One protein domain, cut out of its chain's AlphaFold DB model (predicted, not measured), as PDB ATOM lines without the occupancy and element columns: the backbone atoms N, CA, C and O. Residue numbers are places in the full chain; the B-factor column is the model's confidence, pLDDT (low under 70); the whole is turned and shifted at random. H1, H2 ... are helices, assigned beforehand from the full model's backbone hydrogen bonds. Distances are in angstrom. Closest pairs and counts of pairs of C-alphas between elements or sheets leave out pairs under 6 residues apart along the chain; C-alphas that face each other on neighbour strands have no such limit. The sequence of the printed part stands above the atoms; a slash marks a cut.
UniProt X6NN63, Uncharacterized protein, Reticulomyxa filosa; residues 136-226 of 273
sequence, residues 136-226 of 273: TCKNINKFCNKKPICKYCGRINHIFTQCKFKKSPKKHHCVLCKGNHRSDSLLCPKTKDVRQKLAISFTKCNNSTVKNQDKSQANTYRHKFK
ATOM      1  N   THR A 136     180.690 200.878 176.530       43.06
ATOM      2  CA  THR A 136     181.458 200.028 175.595       43.06
ATOM      3  C   THR A 136     181.187 200.288 174.107       43.06
ATOM      4  O   THR A 136     181.963 199.825 173.273       43.06
ATOM      5  N   CYS A 137     180.172 201.083 173.742       42.38
ATOM      6  CA  CYS A 137     179.948 201.491 172.344       42.38
ATOM      7  C   CYS A 137     180.764 202.723 171.916       42.38
ATOM      8  O   CYS A 137     180.997 202.917 170.724       42.38
ATOM      9  N   LYS A 138     181.262 203.539 172.858       43.59
ATOM     10  CA  LYS A 138     181.932 204.810 172.521       43.59
ATOM     11  C   LYS A 138     183.260 204.628 171.769       43.59
ATOM     12  O   LYS A 138     183.561 205.429 170.891       43.59
ATOM     13  N   ASN A 139     184.010 203.551 172.026       46.91
ATOM     14  CA  ASN A 139     185.261 203.264 171.303       46.91
ATOM     15  C   ASN A 139     185.069 202.484 169.989       46.91
ATOM     16  O   ASN A 139     185.914 202.580 169.104       46.91
ATOM     17  N   ILE A 140     183.952 201.766 169.817       45.16
ATOM     18  CA  ILE A 140     183.611 201.105 168.543       45.16
ATOM     19  C   ILE A 140     183.089 202.141 167.531       45.16
ATOM     20  O   ILE A 140     183.425 202.063 166.349       45.16
ATOM     21  N   ASN A 141     182.397 203.187 168.000       47.31
ATOM     22  CA  ASN A 141     181.917 204.282 167.151       47.31
ATOM     23  C   ASN A 141     183.023 204.983 166.348       47.31
ATOM     24  O   ASN A 141     182.771 205.422 165.228       47.31
ATOM     25  N   LYS A 142     184.272 205.010 166.835       52.78
ATOM     26  CA  LYS A 142     185.397 205.593 166.080       52.78
ATOM     27  C   LYS A 142     185.717 204.837 164.778       52.78
ATOM     28  O   LYS A 142     186.181 205.459 163.829       52.78
ATOM     29  N   PHE A 143     185.418 203.536 164.698       50.12
ATOM     30  CA  PHE A 143     185.520 202.744 163.461       50.12
ATOM     31  C   PHE A 143     184.191 202.639 162.690       50.12
ATOM     32  O   PHE A 143     184.202 202.276 161.512       50.12
ATOM     33  N   CYS A 144     183.059 202.986 163.311       55.41
ATOM     34  CA  CYS A 144     181.726 202.918 162.700       55.41
ATOM     35  C   CYS A 144     181.308 204.175 161.926       55.41
ATOM     36  O   CYS A 144     180.276 204.148 161.267       55.41
ATOM     37  N   ASN A 145     182.112 205.242 161.922       74.19
ATOM     38  CA  ASN A 145     181.803 206.452 161.146       74.19
ATOM     39  C   ASN A 145     182.003 206.283 159.628       74.19
ATOM     40  O   ASN A 145     181.779 207.220 158.860       74.19
ATOM     41  N   LYS A 146     182.430 205.104 159.159       82.81
ATOM     42  CA  LYS A 146     182.483 204.830 157.723       82.81
ATOM     43  C   LYS A 146     181.059 204.692 157.204       82.81
ATOM     44  O   LYS A 146     180.341 203.766 157.576       82.81
ATOM     45  N   LYS A 147     180.675 205.607 156.315       90.00
ATOM     46  CA  LYS A 147     179.414 205.520 155.579       90.00
ATOM     47  C   LYS A 147     179.294 204.127 154.937       90.00
ATOM     48  O   LYS A 147     180.279 203.642 154.368       90.00
ATOM     49  N   PRO A 148     178.122 203.472 155.015       90.94
ATOM     50  CA  PRO A 148     177.953 202.138 154.464       90.94
ATOM     51  C   PRO A 148     178.210 202.151 152.954       90.94
ATOM     52  O   PRO A 148     177.732 203.026 152.229       90.94
ATOM     53  N   ILE A 149     178.974 201.168 152.482       93.94
ATOM     54  CA  ILE A 149     179.234 200.960 151.057       93.94
ATOM     55  C   ILE A 149     178.143 200.044 150.502       93.94
ATOM     56  O   ILE A 149     177.846 198.992 151.076       93.94
ATOM     57  N   CYS A 150     177.542 200.407 149.370       95.06
ATOM     58  CA  CYS A 150     176.527 199.572 148.745       95.06
ATOM     59  C   CYS A 150     177.120 198.263 148.202       95.06
ATOM     60  O   CYS A 150     178.002 198.268 147.345       95.06
ATOM     61  N   LYS A 151     176.556 197.125 148.625       94.12
ATOM     62  CA  LYS A 151     176.990 195.779 148.208       94.12
ATOM     63  C   LYS A 151     176.854 195.480 146.709       94.12
ATOM     64  O   LYS A 151     177.520 194.569 146.216       94.12
ATOM     65  N   TYR A 152     175.984 196.213 146.012       95.06
ATOM     66  CA  TYR A 152     175.708 196.010 144.589       95.06
ATOM     67  C   TYR A 152     176.650 196.820 143.705       95.06
ATOM     68  O   TYR A 152     177.218 196.261 142.782       95.06
ATOM     69  N   CYS A 153     176.833 198.114 143.972       94.75
ATOM     70  CA  CYS A 153     177.578 199.002 143.070       94.75
ATOM     71  C   CYS A 153     178.881 199.553 143.648       94.75
ATOM     72  O   CYS A 153     179.576 200.304 142.973       94.75
ATOM     73  N   GLY A 154     179.187 199.239 144.908       92.38
ATOM     74  CA  GLY A 154     180.396 199.684 145.591       92.38
ATOM     75  C   GLY A 154     180.470 201.183 145.885       92.38
ATOM     76  O   GLY A 154     181.491 201.642 146.384       92.38
ATOM     77  N   ARG A 155     179.413 201.955 145.603       94.19
ATOM     78  CA  ARG A 155     179.359 203.393 145.897       94.19
ATOM     79  C   ARG A 155     178.867 203.657 147.317       94.19
ATOM     80  O   ARG A 155     178.059 202.902 147.862       94.19
ATOM     81  N   ILE A 156     179.349 204.757 147.880       93.62
ATOM     82  CA  ILE A 156     178.935 205.305 149.176       93.62
ATOM     83  C   ILE A 156     177.678 206.183 148.959       93.62
ATOM     84  O   ILE A 156     177.329 206.487 147.818       93.62
ATOM     85  N   ASN A 157     176.986 206.581 150.031       90.12
ATOM     86  CA  ASN A 157     175.872 207.551 150.042       90.12
ATOM     87  C   ASN A 157     174.498 207.048 149.555       90.12
ATOM     88  O   ASN A 157     173.661 207.855 149.170       90.12
ATOM     89  N   HIS A 158     174.220 205.743 149.586       94.31
ATOM     90  CA  HIS A 158     172.841 205.257 149.443       94.31
ATOM     91  C   HIS A 158     172.639 203.916 150.149       94.31
ATOM     92  O   HIS A 158     173.582 203.147 150.358       94.31
ATOM     93  N   ILE A 159     171.387 203.625 150.500       92.81
ATOM     94  CA  ILE A 159     171.000 202.356 151.115       92.81
ATOM     95  C   ILE A 159     170.968 201.277 150.027       92.81
ATOM     96  O   ILE A 159     170.517 201.508 148.904       92.81
ATOM     97  N   PHE A 160     171.411 200.060 150.355       92.06
ATOM     98  CA  PHE A 160     171.420 198.935 149.413       92.06
ATOM     99  C   PHE A 160     170.035 198.634 148.804       92.06
ATOM    100  O   PHE A 160     169.957 198.055 147.721       92.06
ATOM    101  N   THR A 161     168.945 198.998 149.487       93.31
ATOM    102  CA  THR A 161     167.562 198.833 149.019       93.31
ATOM    103  C   THR A 161     167.214 199.767 147.862       93.31
ATOM    104  O   THR A 161     166.470 199.352 146.980       93.31
ATOM    105  N   GLN A 162     167.809 200.963 147.828       95.75
ATOM    106  CA  GLN A 162     167.593 202.014 146.823       95.75
ATOM    107  C   GLN A 162     168.617 201.967 145.678       95.75
ATOM    108  O   GLN A 162     168.627 202.815 144.788       95.75
ATOM    109  N   CYS A 163     169.520 200.986 145.678       96.31
ATOM    110  CA  CYS A 163     170.515 200.875 144.623       96.31
ATOM    111  C   CYS A 163     169.851 200.534 143.281       96.31
ATOM    112  O   CYS A 163     169.346 199.424 143.102       96.31
ATOM    113  N   LYS A 164     169.972 201.432 142.294       96.50
ATOM    114  CA  LYS A 164     169.505 201.215 140.909       96.50
ATOM    115  C   LYS A 164     170.037 199.929 140.267       96.50
ATOM    116  O   LYS A 164     169.418 199.360 139.375       96.50
ATOM    117  N   PHE A 165     171.182 199.440 140.744       96.06
ATOM    118  CA  PHE A 165     171.806 198.225 140.233       96.06
ATOM    119  C   PHE A 165     171.322 196.930 140.898       96.06
ATOM    120  O   PHE A 165     171.716 195.862 140.457       96.06
ATOM    121  N   LYS A 166     170.429 196.988 141.899       94.81
ATOM    122  CA  LYS A 166     169.926 195.807 142.632       94.81
ATOM    123  C   LYS A 166     169.340 194.723 141.714       94.81
ATOM    124  O   LYS A 166     169.499 193.541 142.001       94.81
ATOM    125  N   LYS A 167     168.669 195.125 140.627       96.00
ATOM    126  CA  LYS A 167     168.054 194.221 139.636       96.00
ATOM    127  C   LYS A 167     168.960 193.910 138.432       96.00
ATOM    128  O   LYS A 167     168.562 193.143 137.566       96.00
ATOM    129  N   SER A 168     170.159 194.495 138.337       94.94
ATOM    130  CA  SER A 168     171.035 194.348 137.162       94.94
ATOM    131  C   SER A 168     172.362 193.668 137.518       94.94
ATOM    132  O   SER A 168     173.363 194.346 137.752       94.94
ATOM    133  N   PRO A 169     172.422 192.320 137.491       92.94
ATOM    134  CA  PRO A 169     173.608 191.576 137.913       92.94
ATOM    135  C   PRO A 169     174.864 191.897 137.102       92.94
ATOM    136  O   PRO A 169     175.958 191.914 137.658       92.94
ATOM    137  N   LYS A 170     174.703 192.249 135.821       94.31
ATOM    138  CA  LYS A 170     175.792 192.691 134.931       94.31
ATOM    139  C   LYS A 170     176.455 194.001 135.365       94.31
ATOM    140  O   LYS A 170     177.553 194.298 134.916       94.31
ATOM    141  N   LYS A 171     175.775 194.799 136.191       95.44
ATOM    142  CA  LYS A 171     176.256 196.093 136.693       95.44
ATOM    143  C   LYS A 171     176.693 196.016 138.156       95.44
ATOM    144  O   LYS A 171     176.941 197.051 138.775       95.44
ATOM    145  N   HIS A 172     176.744 194.813 138.730       95.75
ATOM    146  CA  HIS A 172     177.289 194.636 140.063       95.75
ATOM    147  C   HIS A 172     178.806 194.789 140.042       95.75
ATOM    148  O   HIS A 172     179.461 194.272 139.145       95.75
ATOM    149  N   HIS A 173     179.347 195.456 141.056       95.81
ATOM    150  CA  HIS A 173     180.776 195.675 141.204       95.81
ATOM    151  C   HIS A 173     181.224 195.303 142.617       95.81
ATOM    152  O   HIS A 173     180.665 195.768 143.618       95.81
ATOM    153  N   CYS A 174     182.249 194.463 142.703       96.38
ATOM    154  CA  CYS A 174     182.799 194.021 143.969       96.38
ATOM    155  C   CYS A 174     183.748 195.074 144.538       96.38
ATOM    156  O   CYS A 174     184.737 195.442 143.911       96.38
ATOM    157  N   VAL A 175     183.501 195.509 145.770       95.31
ATOM    158  CA  VAL A 175     184.368 196.472 146.469       95.31
ATOM    159  C   VAL A 175     185.761 195.894 146.733       95.31
ATOM    160  O   VAL A 175     186.742 196.628 146.755       95.31
ATOM    161  N   LEU A 176     185.860 194.573 146.916       95.25
ATOM    162  CA  LEU A 176     187.115 193.915 147.257       95.25
ATOM    163  C   LEU A 176     188.017 193.753 146.029       95.25
ATOM    164  O   LEU A 176     189.155 194.218 146.048       95.25
ATOM    165  N   CYS A 177     187.543 193.083 144.977       96.69
ATOM    166  CA  CYS A 177     188.362 192.730 143.809       96.69
ATOM    167  C   CYS A 177     188.123 193.607 142.571       96.69
ATOM    168  O   CYS A 177     188.778 193.381 141.564       96.69
ATOM    169  N   LYS A 178     187.192 194.571 142.622       95.19
ATOM    170  CA  LYS A 178     186.754 195.375 141.466       95.19
ATOM    171  C   LYS A 178     186.187 194.557 140.288       95.19
ATOM    172  O   LYS A 178     186.121 195.035 139.164       95.19
ATOM    173  N   GLY A 179     185.765 193.315 140.540       95.62
ATOM    174  CA  GLY A 179     185.159 192.432 139.541       95.62
ATOM    175  C   GLY A 179     183.654 192.655 139.346       95.62
ATOM    176  O   GLY A 179     182.974 193.194 140.225       95.62
ATOM    177  N   ASN A 180     183.123 192.163 138.220       95.19
ATOM    178  CA  ASN A 180     181.700 192.234 137.851       95.19
ATOM    179  C   ASN A 180     180.849 191.175 138.573       95.19
ATOM    180  O   ASN A 180     180.276 190.268 137.970       95.19
ATOM    181  N   HIS A 181     180.788 191.265 139.896       94.62
ATOM    182  CA  HIS A 181     179.912 190.454 140.735       94.62
ATOM    183  C   HIS A 181     179.578 191.211 142.020       94.62
ATOM    184  O   HIS A 181     180.152 192.255 142.331       94.62
ATOM    185  N   ARG A 182     178.638 190.687 142.809       93.62
ATOM    186  CA  ARG A 182     178.296 191.304 144.098       93.62
ATOM    187  C   ARG A 182     179.467 191.221 145.074       93.62
ATOM    188  O   ARG A 182     180.251 190.271 145.034       93.62
ATOM    189  N   SER A 183     179.557 192.187 145.987       93.75
ATOM    190  CA  SER A 183     180.630 192.218 146.993       93.75
ATOM    191  C   SER A 183     180.571 191.049 147.984       93.75
ATOM    192  O   SER A 183     181.603 190.625 148.489       93.75
ATOM    193  N   ASP A 184     179.378 190.499 148.215       91.31
ATOM    194  CA  ASP A 184     179.114 189.316 149.042       91.31
ATOM    195  C   ASP A 184     179.217 187.988 148.265       91.31
ATOM    196  O   ASP A 184     178.906 186.930 148.808       91.31
ATOM    197  N   SER A 185     179.650 188.019 146.998       94.44
ATOM    198  CA  SER A 185     179.754 186.814 146.171       94.44
ATOM    199  C   SER A 185     180.841 185.863 146.674       94.44
ATOM    200  O   SER A 185     181.984 186.265 146.911       94.44
ATOM    201  N   LEU A 186     180.499 184.574 146.736       93.94
ATOM    202  CA  LEU A 186     181.441 183.482 146.992       93.94
ATOM    203  C   LEU A 186     182.457 183.285 145.860       93.94
ATOM    204  O   LEU A 186     183.497 182.677 146.087       93.94
ATOM    205  N   LEU A 187     182.170 183.830 144.676       92.88
ATOM    206  CA  LEU A 187     183.074 183.815 143.525       92.88
ATOM    207  C   LEU A 187     184.179 184.873 143.600       92.88
ATOM    208  O   LEU A 187     185.082 184.868 142.773       92.88
ATOM    209  N   CYS A 188     184.109 185.807 144.551       96.56
ATOM    210  CA  CYS A 188     185.128 186.840 144.692       96.56
ATOM    211  C   CYS A 188     186.487 186.201 145.034       96.56
ATOM    212  O   CYS A 188     186.577 185.564 146.089       96.56
ATOM    213  N   PRO A 189     187.556 186.427 144.241       96.69
ATOM    214  CA  PRO A 189     188.883 185.870 144.519       96.69
ATOM    215  C   PRO A 189     189.375 186.223 145.927       96.69
ATOM    216  O   PRO A 189     189.732 185.347 146.702       96.69
ATOM    217  N   LYS A 190     189.219 187.490 146.335       97.06
ATOM    218  CA  LYS A 190     189.610 187.933 147.684       97.06
ATOM    219  C   LYS A 190     188.807 187.258 148.797       97.06
ATOM    220  O   LYS A 190     189.345 186.989 149.865       97.06
ATOM    221  N   THR A 191     187.522 186.979 148.573       94.81
ATOM    222  CA  THR A 191     186.704 186.240 149.551       94.81
ATOM    223  C   THR A 191     187.139 184.776 149.628       94.81
ATOM    224  O   THR A 191     187.155 184.210 150.721       94.81
ATOM    225  N   LYS A 192     187.516 184.172 148.494       95.69
ATOM    226  CA  LYS A 192     188.056 182.810 148.422       95.69
ATOM    227  C   LYS A 192     189.377 182.705 149.189       95.69
ATOM    228  O   LYS A 192     189.488 181.836 150.049       95.69
ATOM    229  N   ASP A 193     190.294 183.649 148.984       95.88
ATOM    230  CA  ASP A 193     191.588 183.693 149.678       95.88
ATOM    231  C   ASP A 193     191.415 183.817 151.195       95.88
ATOM    232  O   ASP A 193     192.040 183.090 151.965       95.88
ATOM    233  N   VAL A 194     190.529 184.713 151.647       96.06
ATOM    234  CA  VAL A 194     190.245 184.890 153.079       96.06
ATOM    235  C   VAL A 194     189.642 183.621 153.682       96.06
ATOM    236  O   VAL A 194     190.034 183.224 154.776       96.06
ATOM    237  N   ARG A 195     188.719 182.948 152.985       95.75
ATOM    238  CA  ARG A 195     188.138 181.682 153.461       95.75
ATOM    239  C   ARG A 195     189.170 180.565 153.547       95.75
ATOM    240  O   ARG A 195     189.187 179.856 154.548       95.75
ATOM    241  N   GLN A 196     190.034 180.443 152.540       95.56
ATOM    242  CA  GLN A 196     191.102 179.447 152.521       95.56
ATOM    243  C   GLN A 196     192.098 179.678 153.662       95.56
ATOM    244  O   GLN A 196     192.424 178.736 154.377       95.56
ATOM    245  N   LYS A 197     192.493 180.935 153.915       97.19
ATOM    246  CA  LYS A 197     193.345 181.309 155.059       97.19
ATOM    247  C   LYS A 197     192.717 180.981 156.414       97.19
ATOM    248  O   LYS A 197     193.432 180.711 157.368       97.19
ATOM    249  N   LEU A 198     191.388 181.005 156.500       97.06
ATOM    250  CA  LEU A 198     190.643 180.634 157.705       97.06
ATOM    251  C   LEU A 198     190.320 179.132 157.779       97.06
ATOM    252  O   LEU A 198     189.600 178.729 158.689       97.06
ATOM    253  N   ALA A 199     190.803 178.321 156.830       96.00
ATOM    254  CA  ALA A 199     190.464 176.903 156.692       96.00
ATOM    255  C   ALA A 199     188.940 176.633 156.662       96.00
ATOM    256  O   ALA A 199     188.462 175.596 157.117       96.00
ATOM    257  N   ILE A 200     188.157 177.572 156.113       95.38
ATOM    258  CA  ILE A 200     186.704 177.431 155.966       95.38
ATOM    259  C   ILE A 200     186.419 176.783 154.611       95.38
ATOM    260  O   ILE A 200     186.483 177.438 153.567       95.38
ATOM    261  N   SER A 201     186.072 175.498 154.630       91.69
ATOM    262  CA  SER A 201     185.674 174.753 153.435       91.69
ATOM    263  C   SER A 201     184.314 175.218 152.890       91.69
ATOM    264  O   SER A 201     183.442 175.719 153.609       91.69
ATOM    265  N   PHE A 202     184.113 175.080 151.576       90.25
ATOM    266  CA  PHE A 202     182.805 175.327 150.974       90.25
ATOM    267  C   PHE A 202     181.839 174.195 151.329       90.25
ATOM    268  O   PHE A 202     182.112 173.026 151.073       90.25
ATOM    269  N   THR A 203     180.672 174.548 151.867       90.88
ATOM    270  CA  THR A 203     179.574 173.592 152.048       90.88
ATOM    271  C   THR A 203     179.046 173.098 150.696       90.88
ATOM    272  O   THR A 203     179.134 173.795 149.683       90.88
ATOM    273  N   LYS A 204     178.424 171.910 150.680       88.31
ATOM    274  CA  LYS A 204     177.819 171.309 149.474       88.31
ATOM    275  C   LYS A 204     176.843 172.268 148.763       88.31
ATOM    276  O   LYS A 204     176.866 172.351 147.538       88.31
ATOM    277  N   CYS A 205     176.076 173.062 149.518       84.38
ATOM    278  CA  CYS A 205     175.159 174.083 148.983       84.38
ATOM    279  C   CYS A 205     175.872 175.282 148.329       84.38
ATOM    280  O   CYS A 205     175.380 175.864 147.362       84.38
ATOM    281  N   ASN A 206     177.050 175.663 148.828       87.31
ATOM    282  CA  ASN A 206     177.837 176.716 148.189       87.31
ATOM    283  C   ASN A 206     178.388 176.225 146.843       87.31
ATOM    284  O   ASN A 206     178.363 176.964 145.863       87.31
ATOM    285  N   ASN A 207     178.814 174.960 146.779       87.44
ATOM    286  CA  ASN A 207     179.370 174.365 145.565       87.44
ATOM    287  C   ASN A 207     178.348 174.282 144.423       87.44
ATOM    288  O   ASN A 207     178.714 174.519 143.274       87.44
ATOM    289  N   SER A 208     177.072 173.991 144.705       85.62
ATOM    290  CA  SER A 208     176.026 174.018 143.670       85.62
ATOM    291  C   SER A 208     175.784 175.432 143.132       85.62
ATOM    292  O   SER A 208     175.650 175.613 141.924       85.62
ATOM    293  N   THR A 209     175.816 176.445 144.002       84.06
ATOM    294  CA  THR A 209     175.655 177.855 143.604       84.06
ATOM    295  C   THR A 209     176.784 178.319 142.681       84.06
ATOM    296  O   THR A 209     176.519 178.963 141.666       84.06
ATOM    297  N   VAL A 210     178.030 177.949 143.001       84.75
ATOM    298  CA  VAL A 210     179.210 178.237 142.167       84.75
ATOM    299  C   VAL A 210     179.070 177.570 140.795       84.75
ATOM    300  O   VAL A 210     179.101 178.256 139.777       84.75
ATOM    301  N   LYS A 211     178.774 176.261 140.763       86.06
ATOM    302  CA  LYS A 211     178.606 175.501 139.511       86.06
ATOM    303  C   LYS A 211     177.493 176.052 138.610       86.06
ATOM    304  O   LYS A 211     177.630 176.047 137.388       86.06
ATOM    305  N   ASN A 212     176.383 176.518 139.184       82.19
ATOM    306  CA  ASN A 212     175.261 177.053 138.407       82.19
ATOM    307  C   ASN A 212     175.581 178.416 137.771       82.19
ATOM    308  O   ASN A 212     175.118 178.699 136.664       82.19
ATOM    309  N   GLN A 213     176.392 179.249 138.431       78.06
ATOM    310  CA  GLN A 213     176.822 180.527 137.863       78.06
ATOM    311  C   GLN A 213     177.754 180.332 136.664       78.06
ATOM    312  O   GLN A 213     177.539 180.984 135.639       78.06
ATOM    313  N   ASP A 214     178.681 179.376 136.737       75.06
ATOM    314  CA  ASP A 214     179.587 179.055 135.626       75.06
ATOM    315  C   ASP A 214     178.811 178.570 134.386       75.06
ATOM    316  O   ASP A 214     179.048 179.032 133.267       75.06
ATOM    317  N   LYS A 215     177.784 177.727 134.583       78.00
ATOM    318  CA  LYS A 215     176.901 177.264 133.495       78.00
ATOM    319  C   LYS A 215     176.108 178.403 132.841       78.00
ATOM    320  O   LYS A 215     175.978 178.443 131.618       78.00
ATOM    321  N   SER A 216     175.596 179.351 133.631       66.25
ATOM    322  CA  SER A 216     174.838 180.497 133.097       66.25
ATOM    323  C   SER A 216     175.689 181.413 132.205       66.25
ATOM    324  O   SER A 216     175.206 181.935 131.194       66.25
ATOM    325  N   GLN A 217     176.977 181.564 132.528       64.00
ATOM    326  CA  GLN A 217     177.906 182.324 131.698       64.00
ATOM    327  C   GLN A 217     178.201 181.584 130.389       64.00
ATOM    328  O   GLN A 217     178.103 182.194 129.322       64.00
ATOM    329  N   ALA A 218     178.450 180.271 130.443       61.06
ATOM    330  CA  ALA A 218     178.707 179.450 129.257       61.06
ATOM    331  C   ALA A 218     177.538 179.470 128.249       61.06
ATOM    332  O   ALA A 218     177.750 179.648 127.047       61.06
ATOM    333  N   ASN A 219     176.293 179.392 128.730       59.53
ATOM    334  CA  ASN A 219     175.108 179.442 127.863       59.53
ATOM    335  C   ASN A 219     174.934 180.805 127.172       59.53
ATOM    336  O   ASN A 219     174.517 180.867 126.014       59.53
ATOM    337  N   THR A 220     175.322 181.900 127.836       56.12
ATOM    338  CA  THR A 220     175.266 183.248 127.246       56.12
ATOM    339  C   THR A 220     176.260 183.401 126.086       56.12
ATOM    340  O   THR A 220     175.944 184.041 125.080       56.12
ATOM    341  N   TYR A 221     177.445 182.785 126.185       51.41
ATOM    342  CA  TYR A 221     178.425 182.758 125.093       51.41
ATOM    343  C   TYR A 221     177.974 181.868 123.931       51.41
ATOM    344  O   TYR A 221     178.054 182.291 122.777       51.41
ATOM    345  N   ARG A 222     177.418 180.682 124.220       48.56
ATOM    346  CA  ARG A 222     176.934 179.750 123.186       48.56
ATOM    347  C   ARG A 222     175.795 180.346 122.351       48.56
ATOM    348  O   ARG A 222     175.772 180.167 121.135       48.56
ATOM    349  N   HIS A 223     174.891 181.105 122.975       50.72
ATOM    350  CA  HIS A 223     173.802 181.783 122.266       50.72
ATOM    351  C   HIS A 223     174.304 182.945 121.391       50.72
ATOM    352  O   HIS A 223     173.840 183.119 120.267       50.72
ATOM    353  N   LYS A 224     175.296 183.719 121.859       46.53
ATOM    354  CA  LYS A 224     175.910 184.785 121.049       46.53
ATOM    355  C   LYS A 224     176.648 184.245 119.823       46.53
ATOM    356  O   LYS A 224     176.537 184.847 118.760       46.53
ATOM    357  N   PHE A 225     177.347 183.116 119.948       47.56
ATOM    358  CA  PHE A 225     178.026 182.486 118.810       47.56
ATOM    359  C   PHE A 225     177.036 181.984 117.751       47.56
ATOM    360  O   PHE A 225     177.235 182.256 116.572       47.56
ATOM    361  N   LYS A 226     175.921 181.362 118.164       49.12
ATOM    362  CA  LYS A 226     174.858 180.932 117.234       49.12
ATOM    363  C   LYS A 226     174.209 182.092 116.469       49.12
ATOM    364  O   LYS A 226     173.846 181.921 115.310       49.12
TER     365      LYS A 226
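Overview. This is residues 136 to 226 of the 273 residues of an uncharacterized protein of Reticulomyxa filosa (UniProt X6NN63). The model has little regular structure: a body made largely of winding loop, residues 145 to 188, leads into helix H2, after which the chain folds back into the long helix H3. Residues 136 to 145, with the tiny H1, and residues 215 to 226 of H3 stick out as two arms. The printed part has 91 residues with three named helices, H1, H2 and H3 in that order along the chain, and no named strand; the class is all helix, though the named elements hold only 36 of the 91 printed residues. The whole is loose, with a radius of gyration of the C-alphas of 16.7 A and spans of 59 by 35 by 20 A.

Along the chain. H1 is residues 141 to 144, from C-alpha 141 at (181.917, 204.282, 167.151). H2 is residues 189 to 197, 12.3 A long. H3, residues 204 to 226, runs 33.8 A to C-alpha 226 at (174.858, 180.932, 117.234).

Arrangement. H1, H2 and H3 are apart from one another. Every O i to N i+4 pair is within hydrogen-bond range in H2 and H3; H1 is too short for one.

Size, cuts and confidence. The C-alphas of Thr 136 and Lys 226, the two farthest apart, are 61.8 A apart. The printed part has no cut. H1 to H2 is a long link. Confidence is low, under 70, at residues 136 to 144 and 216 to 226.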